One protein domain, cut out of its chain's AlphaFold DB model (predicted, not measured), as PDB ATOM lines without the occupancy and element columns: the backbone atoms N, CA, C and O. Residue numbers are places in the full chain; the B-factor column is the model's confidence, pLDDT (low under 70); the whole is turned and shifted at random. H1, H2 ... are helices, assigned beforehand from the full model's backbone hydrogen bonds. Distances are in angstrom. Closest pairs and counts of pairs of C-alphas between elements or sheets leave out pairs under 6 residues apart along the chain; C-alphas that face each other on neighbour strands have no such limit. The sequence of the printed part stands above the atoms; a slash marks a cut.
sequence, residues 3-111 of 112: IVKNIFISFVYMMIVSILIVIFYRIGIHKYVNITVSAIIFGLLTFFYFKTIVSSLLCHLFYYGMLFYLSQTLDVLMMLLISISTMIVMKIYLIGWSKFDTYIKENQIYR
ATOM      1  N   ILE A   3     -44.010 -29.525  -8.188       76.88
ATOM      2  CA  ILE A   3     -43.509 -28.156  -7.999       76.88
ATOM      3  C   ILE A   3     -43.003 -27.943  -6.564       76.88
ATOM      4  O   ILE A   3     -41.878 -27.498  -6.377       76.88
ATOM      5  N   VAL A   4     -43.785 -28.339  -5.552       82.31
ATOM      6  CA  VAL A   4     -43.399 -28.202  -4.132       82.31
ATOM      7  C   VAL A   4     -42.139 -29.009  -3.818       82.31
ATOM      8  O   VAL A   4     -41.232 -28.506  -3.162       82.31
ATOM      9  N   LYS A   5     -42.037 -30.234  -4.352       85.81
ATOM     10  CA  LYS A   5     -40.835 -31.064  -4.211       85.81
ATOM     11  C   LYS A   5     -39.600 -30.375  -4.805       85.81
ATOM     12  O   LYS A   5     -38.552 -30.344  -4.169       85.81
ATOM     13  N   ASN A   6     -39.734 -29.798  -5.997       86.25
ATOM     14  CA  ASN A   6     -38.643 -29.085  -6.656       86.25
ATOM     15  C   ASN A   6     -38.182 -27.861  -5.863       86.25
ATOM     16  O   ASN A   6     -36.982 -27.672  -5.707       86.25
ATOM     17  N   ILE A   7     -39.120 -27.082  -5.320       87.12
ATOM     18  CA  ILE A   7     -38.812 -25.922  -4.476       87.12
ATOM     19  C   ILE A   7     -38.067 -26.359  -3.210       87.12
ATOM     20  O   ILE A   7     -37.043 -25.776  -2.866       87.12
ATOM     21  N   PHE A   8     -38.541 -27.409  -2.535       90.44
ATOM     22  CA  PHE A   8     -37.889 -27.917  -1.329       90.44
ATOM     23  C   PHE A   8     -36.439 -28.339  -1.600       90.44
ATOM     24  O   PHE A   8     -35.528 -27.956  -0.871       90.44
ATOM     25  N   ILE A   9     -36.204 -29.073  -2.689       90.56
ATOM     26  CA  ILE A   9     -34.858 -29.536  -3.045       90.56
ATOM     27  C   ILE A   9     -33.956 -28.386  -3.500       90.56
ATOM     28  O   ILE A   9     -32.778 -28.375  -3.145       90.56
ATOM     29  N   SER A  10     -34.505 -27.374  -4.180       89.19
ATOM     30  CA  SER A  10     -33.785 -26.121  -4.429       89.19
ATOM     31  C   SER A  10     -33.253 -25.515  -3.134       89.19
ATOM     32  O   SER A  10     -32.060 -25.230  -3.058       89.19
ATOM     33  N   PHE A  11     -34.091 -25.368  -2.103       91.69
ATOM     34  CA  PHE A  11     -33.649 -24.823  -0.815       91.69
ATOM     35  C   PHE A  11     -32.550 -25.665  -0.166       91.69
ATOM     36  O   PHE A  11     -31.576 -25.109   0.342       91.69
ATOM     37  N   VAL A  12     -32.658 -26.994  -0.228       93.75
ATOM     38  CA  VAL A  12     -31.618 -27.896   0.290       93.75
ATOM     39  C   VAL A  12     -30.282 -27.658  -0.418       93.75
ATOM     40  O   VAL A  12     -29.257 -27.525   0.248       93.75
ATOM     41  N   TYR A  13     -30.265 -27.533  -1.746       93.00
ATOM     42  CA  TYR A  13     -29.029 -27.247  -2.484       93.00
ATOM     43  C   TYR A  13     -28.449 -25.873  -2.161       93.00
ATOM     44  O   TYR A  13     -27.235 -25.756  -1.990       93.00
ATOM     45  N   MET A  14     -29.299 -24.855  -2.021       93.44
ATOM     46  CA  MET A  14     -28.866 -23.519  -1.602       93.44
ATOM     47  C   MET A  14     -28.196 -23.565  -0.222       93.44
ATOM     48  O   MET A  14     -27.128 -22.977  -0.041       93.44
ATOM     49  N   MET A  15     -28.768 -24.309   0.733       93.56
ATOM     50  CA  MET A  15     -28.164 -24.499   2.055       93.56
ATOM     51  C   MET A  15     -26.830 -25.243   1.980       93.56
ATOM     52  O   MET A  15     -25.854 -24.780   2.566       93.56
ATOM     53  N   ILE A  16     -26.760 -26.351   1.234       93.50
ATOM     54  CA  ILE A  16     -25.525 -27.137   1.080       93.50
ATOM     55  C   ILE A  16     -24.393 -26.261   0.540       93.50
ATOM     56  O   ILE A  16     -23.305 -26.249   1.110       93.50
ATOM     57  N   VAL A  17     -24.648 -25.493  -0.520       93.50
ATOM     58  CA  VAL A  17     -23.623 -24.637  -1.135       93.50
ATOM     59  C   VAL A  17     -23.237 -23.481  -0.219       93.50
ATOM     60  O   VAL A  17     -22.054 -23.175  -0.096       93.50
ATOM     61  N   SER A  18     -24.198 -22.882   0.485       92.38
ATOM     62  CA  SER A  18     -23.912 -21.829   1.469       92.38
ATOM     63  C   SER A  18     -23.007 -22.337   2.596       92.38
ATOM     64  O   SER A  18     -22.023 -21.688   2.949       92.38
ATOM     65  N   ILE A  19     -23.294 -23.530   3.126       92.81
ATOM     66  CA  ILE A  19     -22.471 -24.180   4.154       92.81
ATOM     67  C   ILE A  19     -21.076 -24.487   3.603       92.81
ATOM     68  O   ILE A  19     -20.079 -24.215   4.271       92.81
ATOM     69  N   LEU A  20     -20.992 -24.998   2.373       91.75
ATOM     70  CA  LEU A  20     -19.727 -25.316   1.716       91.75
ATOM     71  C   LEU A  20     -18.819 -24.082   1.595       91.75
ATOM     72  O   LEU A  20     -17.642 -24.156   1.948       91.75
ATOM     73  N   ILE A  21     -19.377 -22.935   1.188       90.38
ATOM     74  CA  ILE A  21     -18.641 -21.666   1.082       90.38
ATOM     75  C   ILE A  21     -18.032 -21.276   2.435       90.38
ATOM     76  O   ILE A  21     -16.862 -20.883   2.500       90.38
ATOM     77  N   VAL A  22     -18.802 -21.408   3.521       91.75
ATOM     78  CA  VAL A  22     -18.347 -21.088   4.884       91.75
ATOM     79  C   VAL A  22     -17.265 -22.062   5.355       91.75
ATOM     80  O   VAL A  22     -16.269 -21.632   5.939       91.75
ATOM     81  N   ILE A  23     -17.428 -23.359   5.086       92.19
ATOM     82  CA  ILE A  23     -16.434 -24.385   5.430       92.19
ATOM     83  C   ILE A  23     -15.113 -24.105   4.708       92.19
ATOM     84  O   ILE A  23     -14.065 -24.036   5.347       92.19
ATOM     85  N   PHE A  24     -15.156 -23.883   3.394       91.56
ATOM     86  CA  PHE A  24     -13.967 -23.585   2.594       91.56
ATOM     87  C   PHE A  24     -13.264 -22.309   3.043       91.56
ATOM     88  O   PHE A  24     -12.034 -22.276   3.106       91.56
ATOM     89  N   TYR A  25     -14.031 -21.286   3.421       91.00
ATOM     90  CA  TYR A  25     -13.472 -20.075   4.008       91.00
ATOM     91  C   TYR A  25     -12.737 -20.368   5.324       91.00
ATOM     92  O   TYR A  25     -11.604 -19.927   5.500       91.00
ATOM     93  N   ARG A  26     -13.327 -21.170   6.223       92.44
ATOM     94  CA  ARG A  26     -12.695 -21.530   7.507       92.44
ATOM     95  C   ARG A  26     -11.442 -22.392   7.367       92.44
ATOM     96  O   ARG A  26     -10.556 -22.282   8.205       92.44
ATOM     97  N   ILE A  27     -11.358 -23.225   6.332       92.69
ATOM     98  CA  ILE A  27     -10.174 -24.055   6.047       92.69
ATOM     99  C   ILE A  27      -9.024 -23.213   5.450       92.69
ATOM    100  O   ILE A  27      -7.898 -23.689   5.338       92.69
ATOM    101  N   GLY A  28      -9.274 -21.945   5.102       91.50
ATOM    102  CA  GLY A  28      -8.266 -21.058   4.520       91.50
ATOM    103  C   GLY A  28      -8.085 -21.246   3.012       91.50
ATOM    104  O   GLY A  28      -7.050 -20.871   2.464       91.50
ATOM    105  N   ILE A  29      -9.081 -21.817   2.319       92.69
ATOM    106  CA  ILE A  29      -9.051 -21.925   0.856       92.69
ATOM    107  C   ILE A  29      -9.091 -20.521   0.248       92.69
ATOM    108  O   ILE A  29      -9.884 -19.669   0.655       92.69
ATOM    109  N   HIS A  30      -8.260 -20.296  -0.774       94.12
ATOM    110  CA  HIS A  30      -8.204 -19.024  -1.487       94.12
ATOM    111  C   HIS A  30      -9.593 -18.587  -1.974       94.12
ATOM    112  O   HIS A  30     -10.338 -19.380  -2.556       94.12
ATOM    113  N   LYS A  31      -9.919 -17.299  -1.803       89.56
ATOM    114  CA  LYS A  31     -11.251 -16.738  -2.080       89.56
ATOM    115  C   LYS A  31     -11.796 -17.144  -3.455       89.56
ATOM    116  O   LYS A  31     -12.871 -17.728  -3.533       89.56
ATOM    117  N   TYR A  32     -11.052 -16.898  -4.535       90.94
ATOM    118  CA  TYR A  32     -11.515 -17.232  -5.892       90.94
ATOM    119  C   TYR A  32     -11.676 -18.736  -6.139       90.94
ATOM    120  O   TYR A  32     -12.556 -19.131  -6.902       90.94
ATOM    121  N   VAL A  33     -10.882 -19.578  -5.469       92.69
ATOM    122  CA  VAL A  33     -11.006 -21.040  -5.573       92.69
ATOM    123  C   VAL A  33     -12.285 -21.489  -4.878       92.69
ATOM    124  O   VAL A  33     -13.081 -22.204  -5.478       92.69
ATOM    125  N   ASN A  34     -12.536 -20.997  -3.663       93.50
ATOM    126  CA  ASN A  34     -13.772 -21.261  -2.928       93.50
ATOM    127  C   ASN A  34     -15.007 -20.871  -3.762       93.50
ATOM    128  O   ASN A  34     -15.914 -21.682  -3.957       93.50
ATOM    129  N   ILE A  35     -14.998 -19.656  -4.318       91.38
ATOM    130  CA  ILE A  35     -16.089 -19.134  -5.147       91.38
ATOM    131  C   ILE A  35     -16.328 -20.032  -6.369       91.38
ATOM    132  O   ILE A  35     -17.457 -20.460  -6.614       91.38
ATOM    133  N   THR A  36     -15.263 -20.348  -7.105       94.25
ATOM    134  CA  THR A  36     -15.342 -21.154  -8.331       94.25
ATOM    135  C   THR A  36     -15.845 -22.565  -8.046       94.25
ATOM    136  O   THR A  36     -16.791 -23.021  -8.684       94.25
ATOM    137  N   VAL A  37     -15.262 -23.250  -7.059       94.25
ATOM    138  CA  VAL A  37     -15.630 -24.632  -6.717       94.25
ATOM    139  C   VAL A  37     -17.077 -24.705  -6.232       94.25
ATOM    140  O   VAL A  37     -17.833 -25.566  -6.680       94.25
ATOM    141  N   SER A  38     -17.495 -23.771  -5.379       93.81
ATOM    142  CA  SER A  38     -18.873 -23.719  -4.878       93.81
ATOM    143  C   SER A  38     -19.886 -23.486  -6.004       93.81
ATOM    144  O   SER A  38     -20.937 -24.128  -6.033       93.81
ATOM    145  N   ALA A  39     -19.560 -22.620  -6.971       95.19
ATOM    146  CA  ALA A  39     -20.401 -22.380  -8.143       95.19
ATOM    147  C   ALA A  39     -20.506 -23.611  -9.060       95.19
ATOM    148  O   ALA A  39     -21.602 -23.937  -9.519       95.19
ATOM    149  N   ILE A  40     -19.398 -24.326  -9.284       96.31
ATOM    150  CA  ILE A  40     -19.389 -25.576 -10.060       96.31
ATOM    151  C   ILE A  40     -20.273 -26.631  -9.389       96.31
ATOM    152  O   ILE A  40     -21.111 -27.243 -10.048       96.31
ATOM    153  N   ILE A  41     -20.128 -26.820  -8.076       95.25
ATOM    154  CA  ILE A  41     -20.925 -27.798  -7.323       95.25
ATOM    155  C   ILE A  41     -22.416 -27.471  -7.422       95.25
ATOM    156  O   ILE A  41     -23.223 -28.369  -7.662       95.25
ATOM    157  N   PHE A  42     -22.795 -26.197  -7.304       95.06
ATOM    158  CA  PHE A  42     -24.193 -25.799  -7.449       95.06
ATOM    159  C   PHE A  42     -24.747 -26.086  -8.852       95.06
ATOM    160  O   PHE A  42     -25.847 -26.634  -8.984       95.06
ATOM    161  N   GLY A  43     -23.979 -25.774  -9.897       93.62
ATOM    162  CA  GLY A  43     -24.364 -26.063 -11.279       93.62
ATOM    163  C   GLY A  43     -24.490 -27.565 -11.565       93.62
ATOM    164  O   GLY A  43     -25.422 -27.992 -12.247       93.62
ATOM    165  N   LEU A  44     -23.628 -28.395 -10.970       94.56
ATOM    166  CA  LEU A  44     -23.730 -29.856 -11.055       94.56
ATOM    167  C   LEU A  44     -24.977 -30.392 -10.339       94.56
ATOM    168  O   LEU A  44     -25.741 -31.159 -10.927       94.56
ATOM    169  N   LEU A  45     -25.209 -29.982  -9.088       93.50
ATOM    170  CA  LEU A  45     -26.360 -30.432  -8.293       93.50
ATOM    171  C   LEU A  45     -27.685 -30.115  -8.994       93.50
ATOM    172  O   LEU A  45     -28.577 -30.958  -9.097       93.50
ATOM    173  N   THR A  46     -27.798 -28.898  -9.519       91.25
ATOM    174  CA  THR A  46     -28.989 -28.457 -10.243       91.25
ATOM    175  C   THR A  46     -29.153 -29.176 -11.583       91.25
ATOM    176  O   THR A  46     -30.281 -29.553 -11.904       91.25
ATOM    177  N   PHE A  47     -28.073 -29.431 -12.332       92.38
ATOM    178  CA  PHE A  47     -28.116 -30.218 -13.572       92.38
ATOM    179  C   PHE A  47     -28.646 -31.640 -13.344       92.38
ATOM    180  O   PHE A  47     -29.506 -32.099 -14.094       92.38
ATOM    181  N   PHE A  48     -28.171 -32.333 -12.305       89.50
ATOM    182  CA  PHE A  48     -28.595 -33.711 -12.034       89.50
ATOM    183  C   PHE A  48     -30.049 -33.818 -11.567       89.50
ATOM    184  O   PHE A  48     -30.708 -34.825 -11.829       89.50
ATOM    185  N   TYR A  49     -30.558 -32.803 -10.870       90.44
ATOM    186  CA  TYR A  49     -31.902 -32.852 -10.307       90.44
ATOM    187  C   TYR A  49     -32.988 -32.355 -11.267       90.44
ATOM    188  O   TYR A  49     -34.049 -32.973 -11.406       90.44
ATOM    189  N   PHE A  50     -32.756 -31.213 -11.918       87.94
ATOM    190  CA  PHE A  50     -33.772 -30.573 -12.743       87.94
ATOM    191  C   PHE A  50     -33.795 -31.155 -14.152       87.94
ATOM    192  O   PHE A  50     -32.857 -31.013 -14.927       87.94
ATOM    193  N   LYS A  51     -34.937 -31.737 -14.526       83.69
ATOM    194  CA  LYS A  51     -35.143 -32.285 -15.877       83.69
ATOM    195  C   LYS A  51     -35.220 -31.211 -16.964       83.69
ATOM    196  O   LYS A  51     -34.923 -31.483 -18.123       83.69
ATOM    197  N   THR A  52     -35.666 -30.006 -16.616       86.12
ATOM    198  CA  THR A  52     -35.877 -28.904 -17.558       86.12
ATOM    199  C   THR A  52     -34.890 -27.777 -17.294       86.12
ATOM    200  O   THR A  52     -34.675 -27.363 -16.156       86.12
ATOM    201  N   ILE A  53     -34.342 -27.222 -18.378       85.75
ATOM    202  CA  ILE A  53     -33.371 -26.124 -18.295       85.75
ATOM    203  C   ILE A  53     -33.987 -24.840 -17.723       85.75
ATOM    204  O   ILE A  53     -33.308 -24.039 -17.096       85.75
ATOM    205  N   VAL A  54     -35.294 -24.655 -17.917       87.94
ATOM    206  CA  VAL A  54     -36.025 -23.498 -17.393       87.94
ATOM    207  C   VAL A  54     -36.087 -23.557 -15.868       87.94
ATOM    208  O   VAL A  54     -35.827 -22.559 -15.203       87.94
ATOM    209  N   SER A  55     -36.381 -24.726 -15.293       87.56
ATOM    210  CA  SER A  55     -36.469 -24.870 -13.838       87.56
ATOM    211  C   SER A  55     -35.105 -24.748 -13.161       87.56
ATOM    212  O   SER A  55     -35.015 -24.126 -12.104       87.56
ATOM    213  N   SER A  56     -34.038 -25.267 -13.778       90.31
ATOM    214  CA  SER A  56     -32.682 -25.057 -13.262       90.31
ATOM    215  C   SER A  56     -32.269 -23.585 -13.342       90.31
ATOM    216  O   SER A  56     -31.760 -23.061 -12.353       90.31
ATOM    217  N   LEU A  57     -32.532 -22.886 -14.453       91.25
ATOM    218  CA  LEU A  57     -32.236 -21.453 -14.592       91.25
ATOM    219  C   LEU A  57     -32.965 -20.606 -13.547       91.25
ATOM    220  O   LEU A  57     -32.343 -19.759 -12.915       91.25
ATOM    221  N   LEU A  58     -34.253 -20.869 -13.313       91.69
ATOM    222  CA  LEU A  58     -35.019 -20.180 -12.272       91.69
ATOM    223  C   LEU A  58     -34.415 -20.401 -10.878       91.69
ATOM    224  O   LEU A  58     -34.316 -19.453 -10.104       91.69
ATOM    225  N   CYS A  59     -33.959 -21.620 -10.575       92.12
ATOM    226  CA  CYS A  59     -33.281 -21.917  -9.313       92.12
ATOM    227  C   CYS A  59     -31.977 -21.114  -9.159       92.12
ATOM    228  O   CYS A  59     -31.708 -20.586  -8.080       92.12
ATOM    229  N   HIS A  60     -31.186 -20.993 -10.230       93.00
ATOM    230  CA  HIS A  60     -29.958 -20.194 -10.224       93.00
ATOM    231  C   HIS A  60     -30.249 -18.709 -10.041       93.00
ATOM    232  O   HIS A  60     -29.662 -18.077  -9.165       93.00
ATOM    233  N   LEU A  61     -31.175 -18.161 -10.828       93.75
ATOM    234  CA  LEU A  61     -31.552 -16.753 -10.749       93.75
ATOM    235  C   LEU A  61     -32.105 -16.393  -9.373       93.75
ATOM    236  O   LEU A  61     -31.758 -15.347  -8.838       93.75
ATOM    237  N   PHE A  62     -32.917 -17.265  -8.774       93.50
ATOM    238  CA  PHE A  62     -33.440 -17.033  -7.434       93.50
ATOM    239  C   PHE A  62     -32.327 -17.035  -6.377       93.50
ATOM    240  O   PHE A  62     -32.213 -16.082  -5.609       93.50
ATOM    241  N   TYR A  63     -31.478 -18.068  -6.359       94.06
ATOM    242  CA  TYR A  63     -30.399 -18.179  -5.375       94.06
ATOM    243  C   TYR A  63     -29.388 -17.037  -5.494       94.06
ATOM    244  O   TYR A  63     -29.124 -16.329  -4.524       94.06
ATOM    245  N   TYR A  64     -28.845 -16.832  -6.695       94.06
ATOM    246  CA  TYR A  64     -27.844 -15.800  -6.928       94.06
ATOM    247  C   TYR A  64     -28.441 -14.396  -6.897       94.06
ATOM    248  O   TYR A  64     -27.747 -13.474  -6.490       94.06
ATOM    249  N   GLY A  65     -29.719 -14.223  -7.240       93.94
ATOM    250  CA  GLY A  65     -30.431 -12.959  -7.056       93.94
ATOM    251  C   GLY A  65     -30.535 -12.573  -5.580       93.94
ATOM    252  O   GLY A  65     -30.209 -11.443  -5.223       93.94
ATOM    253  N   MET A  66     -30.896 -13.522  -4.710       92.75
ATOM    254  CA  MET A  66     -30.920 -13.309  -3.255       92.75
ATOM    255  C   MET A  66     -29.519 -13.023  -2.700       92.75
ATOM    256  O   MET A  66     -29.334 -12.070  -1.946       92.75
ATOM    257  N   LEU A  67     -28.517 -13.804  -3.106       92.25
ATOM    258  CA  LEU A  67     -27.122 -13.579  -2.712       92.25
ATOM    259  C   LEU A  67     -26.602 -12.218  -3.167       92.25
ATOM    260  O   LEU A  67     -25.946 -11.538  -2.387       92.25
ATOM    261  N   PHE A  68     -26.912 -11.811  -4.395       93.44
ATOM    262  CA  PHE A  68     -26.487 -10.529  -4.942       93.44
ATOM    263  C   PHE A  68     -27.175  -9.368  -4.227       93.44
ATOM    264  O   PHE A  68     -26.523  -8.379  -3.910       93.44
ATOM    265  N   TYR A  69     -28.466  -9.507  -3.911       93.12
ATOM    266  CA  TYR A  69     -29.196  -8.524  -3.113       93.12
ATOM    267  C   TYR A  69     -28.566  -8.329  -1.725       93.12
ATOM    268  O   TYR A  69     -28.451  -7.197  -1.259       93.12
ATOM    269  N   LEU A  70     -28.119  -9.418  -1.090       89.62
ATOM    270  CA  LEU A  70     -27.505  -9.387   0.239       89.62
ATOM    271  C   LEU A  70     -26.051  -8.899   0.231       89.62
ATOM    272  O   LEU A  70     -25.667  -8.127   1.107       89.62
ATOM    273  N   SER A  71     -25.223  -9.370  -0.706       89.69
ATOM    274  CA  SER A  71     -23.782  -9.088  -0.702       89.69
ATOM    275  C   SER A  71     -23.397  -7.858  -1.517       89.69
ATOM    276  O   SER A  71     -22.359  -7.263  -1.245       89.69
ATOM    277  N   GLN A  72     -24.188  -7.510  -2.538       88.81
ATOM    278  CA  GLN A  72     -23.900  -6.455  -3.514       88.81
ATOM    279  C   GLN A  72     -22.511  -6.584  -4.173       88.81
ATOM    280  O   GLN A  72     -21.887  -5.593  -4.549       88.81
ATOM    281  N   THR A  73     -22.006  -7.816  -4.333       90.56
ATOM    282  CA  THR A  73     -20.678  -8.080  -4.905       90.56
ATOM    283  C   THR A  73     -20.742  -8.670  -6.314       90.56
ATOM    284  O   THR A  73     -21.523  -9.577  -6.603       90.56
ATOM    285  N   LEU A  74     -19.832  -8.223  -7.188       90.69
ATOM    286  CA  LEU A  74     -19.648  -8.796  -8.532       90.69
ATOM    287  C   LEU A  74     -19.201 -10.267  -8.502       90.69
ATOM    288  O   LEU A  74     -19.443 -11.003  -9.457       90.69
ATOM    289  N   ASP A  75     -18.615 -10.717  -7.390       91.94
ATOM    290  CA  ASP A  75     -18.264 -12.121  -7.162       91.94
ATOM    291  C   ASP A  75     -19.480 -13.053  -7.320       91.94
ATOM    292  O   ASP A  75     -19.352 -14.157  -7.850       91.94
ATOM    293  N   VAL A  76     -20.677 -12.608  -6.919       92.62
ATOM    294  CA  VAL A  76     -21.911 -13.400  -7.057       92.62
ATOM    295  C   VAL A  76     -22.329 -13.525  -8.521       92.62
ATOM    296  O   VAL A  76     -22.784 -14.585  -8.950       92.62
ATOM    297  N   LEU A  77     -22.124 -12.474  -9.316       92.94
ATOM    298  CA  LEU A  77     -22.401 -12.515 -10.749       92.94
ATOM    299  C   LEU A  77     -21.445 -13.483 -11.461       92.94
ATOM    300  O   LEU A  77     -21.873 -14.262 -12.312       92.94
ATOM    301  N   MET A  78     -20.176 -13.518 -11.046       93.06
ATOM    302  CA  MET A  78     -19.222 -14.527 -11.519       93.06
ATOM    303  C   MET A  78     -19.652 -15.948 -11.135       93.06
ATOM    304  O   MET A  78     -19.608 -16.843 -11.978       93.06
ATOM    305  N   MET A  79     -20.139 -16.169  -9.907       95.31
ATOM    306  CA  MET A  79     -20.689 -17.474  -9.511       95.31
ATOM    307  C   MET A  79     -21.869 -17.907 -10.388       95.31
ATOM    308  O   MET A  79     -21.948 -19.073 -10.786       95.31
ATOM    309  N   LEU A  80     -22.779 -16.984 -10.711       95.50
ATOM    310  CA  LEU A  80     -23.915 -17.251 -11.595       95.50
ATOM    311  C   LEU A  80     -23.443 -17.675 -12.995       95.50
ATOM    312  O   LEU A  80     -23.934 -18.660 -13.543       95.50
ATOM    313  N   LEU A  81     -22.465 -16.971 -13.568       95.06
ATOM    314  CA  LEU A  81     -21.926 -17.313 -14.887       95.06
ATOM    315  C   LEU A  81     -21.232 -18.681 -14.890       95.06
ATOM    316  O   LEU A  81     -21.456 -19.479 -15.800       95.06
ATOM    317  N   ILE A  82     -20.429 -18.976 -13.864       96.25
ATOM    318  CA  ILE A  82     -19.726 -20.260 -13.734       96.25
ATOM    319  C   ILE A  82     -20.729 -21.410 -13.614       96.25
ATOM    320  O   ILE A  82     -20.614 -22.409 -14.320       96.25
ATOM    321  N   SER A  83     -21.740 -21.262 -12.762       95.88
ATOM    322  CA  SER A  83     -22.755 -22.298 -12.549       95.88
ATOM    323  C   SER A  83     -23.606 -22.545 -13.803       95.88
ATOM    324  O   SER A  83     -23.751 -23.697 -14.220       95.88
ATOM    325  N   ILE A  84     -24.053 -21.495 -14.503       94.12
ATOM    326  CA  ILE A  84     -24.738 -21.640 -15.802       94.12
ATOM    327  C   ILE A  84     -23.826 -22.321 -16.831       94.12
ATOM    328  O   ILE A  84     -24.265 -23.240 -17.526       94.12
ATOM    329  N   SER A  85     -22.558 -21.910 -16.910       94.56
ATOM    330  CA  SER A  85     -21.576 -22.512 -17.817       94.56
ATOM    331  C   SER A  85     -21.413 -24.008 -17.545       94.56
ATOM    332  O   SER A  85     -21.526 -24.819 -18.465       94.56
ATOM    333  N   THR A  86     -21.259 -24.404 -16.278       95.31
ATOM    334  CA  THR A  86     -21.123 -25.822 -15.907       95.31
ATOM    335  C   THR A  86     -22.343 -26.641 -16.314       95.31
ATOM    336  O   THR A  86     -22.196 -27.720 -16.887       95.31
ATOM    337  N   MET A  87     -23.550 -26.103 -16.128       92.31
ATOM    338  CA  MET A  87     -24.784 -26.756 -16.553       92.31
ATOM    339  C   MET A  87     -24.838 -26.943 -18.081       92.31
ATOM    340  O   MET A  87     -25.246 -28.005 -18.560       92.31
ATOM    341  N   ILE A  88     -24.425 -25.935 -18.857       91.25
ATOM    342  CA  ILE A  88     -24.376 -26.015 -20.325       91.25
ATOM    343  C   ILE A  88     -23.354 -27.065 -20.773       91.25
ATOM    344  O   ILE A  88     -23.685 -27.916 -21.601       91.25
ATOM    345  N   VAL A  89     -22.149 -27.050 -20.197       94.50
ATOM    346  CA  VAL A  89     -21.087 -28.021 -20.501       94.50
ATOM    347  C   VAL A  89     -21.561 -29.447 -20.228       94.50
ATOM    348  O   VAL A  89     -21.422 -30.310 -21.095       94.50
ATOM    349  N   MET A  90     -22.201 -29.694 -19.082       93.44
ATOM    350  CA  MET A  90     -22.744 -31.015 -18.750       93.44
ATOM    351  C   MET A  90     -23.811 -31.477 -19.741       93.44
ATOM    352  O   MET A  90     -23.856 -32.649 -20.121       93.44
ATOM    353  N   LYS A  91     -24.653 -30.558 -20.217       89.12
ATOM    354  CA  LYS A  91     -25.670 -30.879 -21.219       89.12
ATOM    355  C   LYS A  91     -25.053 -31.238 -22.570       89.12
ATOM    356  O   LYS A  91     -25.490 -32.204 -23.193       89.12
ATOM    357  N   ILE A  92     -24.034 -30.498 -23.006       91.88
ATOM    358  CA  ILE A  92     -23.280 -30.803 -24.231       91.88
ATOM    359  C   ILE A  92     -22.603 -32.172 -24.105       91.88
ATOM    360  O   ILE A  92     -22.720 -32.995 -25.014       91.88
ATOM    361  N   TYR A  93     -21.964 -32.436 -22.963       92.88
ATOM    362  CA  TYR A  93     -21.320 -33.715 -22.678       92.88
ATOM    363  C   TYR A  93     -22.308 -34.885 -22.775       92.88
ATOM    364  O   TYR A  93     -22.033 -35.861 -23.469       92.88
ATOM    365  N   LEU A  94     -23.493 -34.763 -22.168       90.94
ATOM    366  CA  LEU A  94     -24.524 -35.805 -22.212       90.94
ATOM    367  C   LEU A  94     -25.028 -36.080 -23.641       90.94
ATOM    368  O   LEU A  94     -25.225 -37.237 -24.014       90.94
ATOM    369  N   ILE A  95     -25.216 -35.036 -24.454       89.50
ATOM    370  CA  ILE A  95     -25.626 -35.181 -25.861       89.50
ATOM    371  C   ILE A  95     -24.539 -35.902 -26.666       89.50
ATOM    372  O   ILE A  95     -24.849 -36.801 -27.451       89.50
ATOM    373  N   GLY A  96     -23.273 -35.525 -26.473       89.12
ATOM    374  CA  GLY A  96     -22.137 -36.183 -27.119       89.12
ATOM    375  C   GLY A  96     -22.036 -37.659 -26.731       89.12
ATOM    376  O   GLY A  96     -21.938 -38.519 -27.605       89.12
ATOM    377  N   TRP A  97     -22.157 -37.952 -25.433       87.56
ATOM    378  CA  TRP A  97     -22.153 -39.314 -24.904       87.56
ATOM    379  C   TRP A  97     -23.280 -40.171 -25.489       87.56
ATOM    380  O   TRP A  97     -23.040 -41.292 -25.930       87.56
ATOM    381  N   SER A  98     -24.497 -39.628 -25.571       88.81
ATOM    382  CA  SER A  98     -25.637 -40.343 -26.154       88.81
ATOM    383  C   SER A  98     -25.412 -40.703 -27.623       88.81
ATOM    384  O   SER A  98     -25.751 -41.813 -28.015       88.81
ATOM    385  N   LYS A  99     -24.842 -39.802 -28.435       88.69
ATOM    386  CA  LYS A  99     -24.536 -40.100 -29.846       88.69
ATOM    387  C   LYS A  99     -23.467 -41.181 -29.984       88.69
ATOM    388  O   LYS A  99     -23.568 -42.032 -30.863       88.69
ATOM    389  N   PHE A 100     -22.454 -41.140 -29.122       87.06
ATOM    390  CA  PHE A 100     -21.389 -42.136 -29.099       87.06
ATOM    391  C   PHE A 100     -21.913 -43.531 -28.719       87.06
ATOM    392  O   PHE A 100     -21.575 -44.507 -29.385       87.06
ATOM    393  N   ASP A 101     -22.791 -43.621 -27.715       86.44
ATOM    394  CA  ASP A 101     -23.426 -44.885 -27.316       86.44
ATOM    395  C   ASP A 101     -24.279 -45.483 -28.451       86.44
ATOM    396  O   ASP A 101     -24.192 -46.680 -28.730       86.44
ATOM    397  N   THR A 102     -25.042 -44.654 -29.177       87.25
ATOM    398  CA  THR A 102     -25.797 -45.105 -30.360       87.25
ATOM    399  C   THR A 102     -24.872 -45.636 -31.459       87.25
ATOM    400  O   THR A 102     -25.127 -46.712 -31.997       87.25
ATOM    401  N   TYR A 103     -23.766 -44.941 -31.746       86.81
ATOM    402  CA  TYR A 103     -22.783 -45.369 -32.749       86.81
ATOM    403  C   TYR A 103     -22.139 -46.723 -32.412       86.81
ATOM    404  O   TYR A 103     -21.957 -47.567 -33.292       86.81
ATOM    405  N   ILE A 104     -21.804 -46.955 -31.137       86.50
ATOM    406  CA  ILE A 104     -21.273 -48.250 -30.690       86.50
ATOM    407  C   ILE A 104     -22.314 -49.352 -30.894       86.50
ATOM    408  O   ILE A 104     -21.978 -50.409 -31.430       86.50
ATOM    409  N   LYS A 105     -23.567 -49.114 -30.487       86.81
ATOM    410  CA  LYS A 105     -24.648 -50.102 -30.609       86.81
ATOM    411  C   LYS A 105     -24.930 -50.470 -32.062       86.81
ATOM    412  O   LYS A 105     -25.019 -51.656 -32.361       86.81
ATOM    413  N   GLU A 106     -24.999 -49.492 -32.965       82.88
ATOM    414  CA  GLU A 106     -25.167 -49.747 -34.402       82.88
ATOM    415  C   GLU A 106     -24.018 -50.605 -34.949       82.88
ATOM    416  O   GLU A 106     -24.261 -51.653 -35.542       82.88
ATOM    417  N   ASN A 107     -22.760 -50.251 -34.669       75.56
ATOM    418  CA  ASN A 107     -21.608 -51.022 -35.152       75.56
ATOM    419  C   ASN A 107     -21.472 -52.427 -34.546       75.56
ATOM    420  O   ASN A 107     -20.844 -53.288 -35.164       75.56
ATOM    421  N   GLN A 108     -22.028 -52.683 -33.358       74.50
ATOM    422  CA  GLN A 108     -22.101 -54.041 -32.813       74.50
ATOM    423  C   GLN A 108     -23.195 -54.881 -33.478       74.50
ATOM    424  O   GLN A 108     -22.989 -56.074 -33.675       74.50
ATOM    425  N   ILE A 109     -24.316 -54.271 -33.874       69.75
ATOM    426  CA  ILE A 109     -25.389 -54.957 -34.609       69.75
ATOM    427  C   ILE A 109     -24.911 -55.374 -36.008       69.75
ATOM    428  O   ILE A 109     -25.227 -56.471 -36.441       69.75
ATOM    429  N   TYR A 110     -24.098 -54.560 -36.690       58.88
ATOM    430  CA  TYR A 110     -23.549 -54.906 -38.013       58.88
ATOM    431  C   TYR A 110     -22.376 -55.904 -37.988       58.88
ATOM    432  O   TYR A 110     -21.886 -56.291 -39.049       58.88
ATOM    433  N   ARG A 111     -21.888 -56.300 -36.803       56.94
ATOM    434  CA  ARG A 111     -20.801 -57.285 -36.644       56.94
ATOM    435  C   ARG A 111     -21.272 -58.694 -36.263       56.94
ATOM    436  O   ARG A 111     -20.425 -59.585 -36.247       56.94
TER     437      ARG A 111
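This is residues 3 to 111 of the 112 residues of an uncharacterized protein of Acinetobacter soli NIPH 2899 (UniProt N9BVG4). Two helical hairpins pack crosswise, H1 and H2 on H3 and H4, with H2 in the middle; the far part of H4, within residues 92 to 111, sticks out as a long arm that makes much of the length. The printed part has 109 residues with four named helices, H1 to H4 in chain order, and no named strand: all helix. It is loose, with a radius of gyration of the C-alphas of 17.2 A, and elongated, spanning 59 by 34 by 21 A.

H1, residues 3 to 26, and H2, residues 31 to 49, form a hairpin and touch at a shallow tilt of 22 degrees, closest at the C-alphas of Phe 24 and Asn 34, 6.0 A apart. H2 is the hub, touching three helices. H3, residues 53 to 71, only just touches H2, with 3 pairs of C-alphas within 8 A, the closest Thr 46 and Ser 56 at 5.9 A; they too form a hairpin. H1 and H3 are close but not clearly touching. H4, residues 74 to 109, touches H2 with its residues 75 to 90 alone, at a steep tilt of 46 degrees, closest at the C-alphas of Gly 43 and Ser 83, 4.3 A apart. H3 and H4 form a hairpin, their closest C-alphas Phe 68 and Val 76 at 5.8 A. H1 and H4 are apart. In H1, H2, H3 and H4 every O i to N i+4 pair is within hydrogen-bond range.

H1 begins at C-alpha 3 (-43.509, -28.156, -7.999) and measures 35.1 A, H2 27.5 A and H3 26.3 A. H4 measures 53.3 A and ends at C-alpha 109 (-25.389, -54.957, -34.609).

The C-alphas farthest apart, Leu 70 and Arg 111, are 60.8 A apart. The printed part has no cut, and its three links are tight. Residues 109 to 111 have pLDDT under 70.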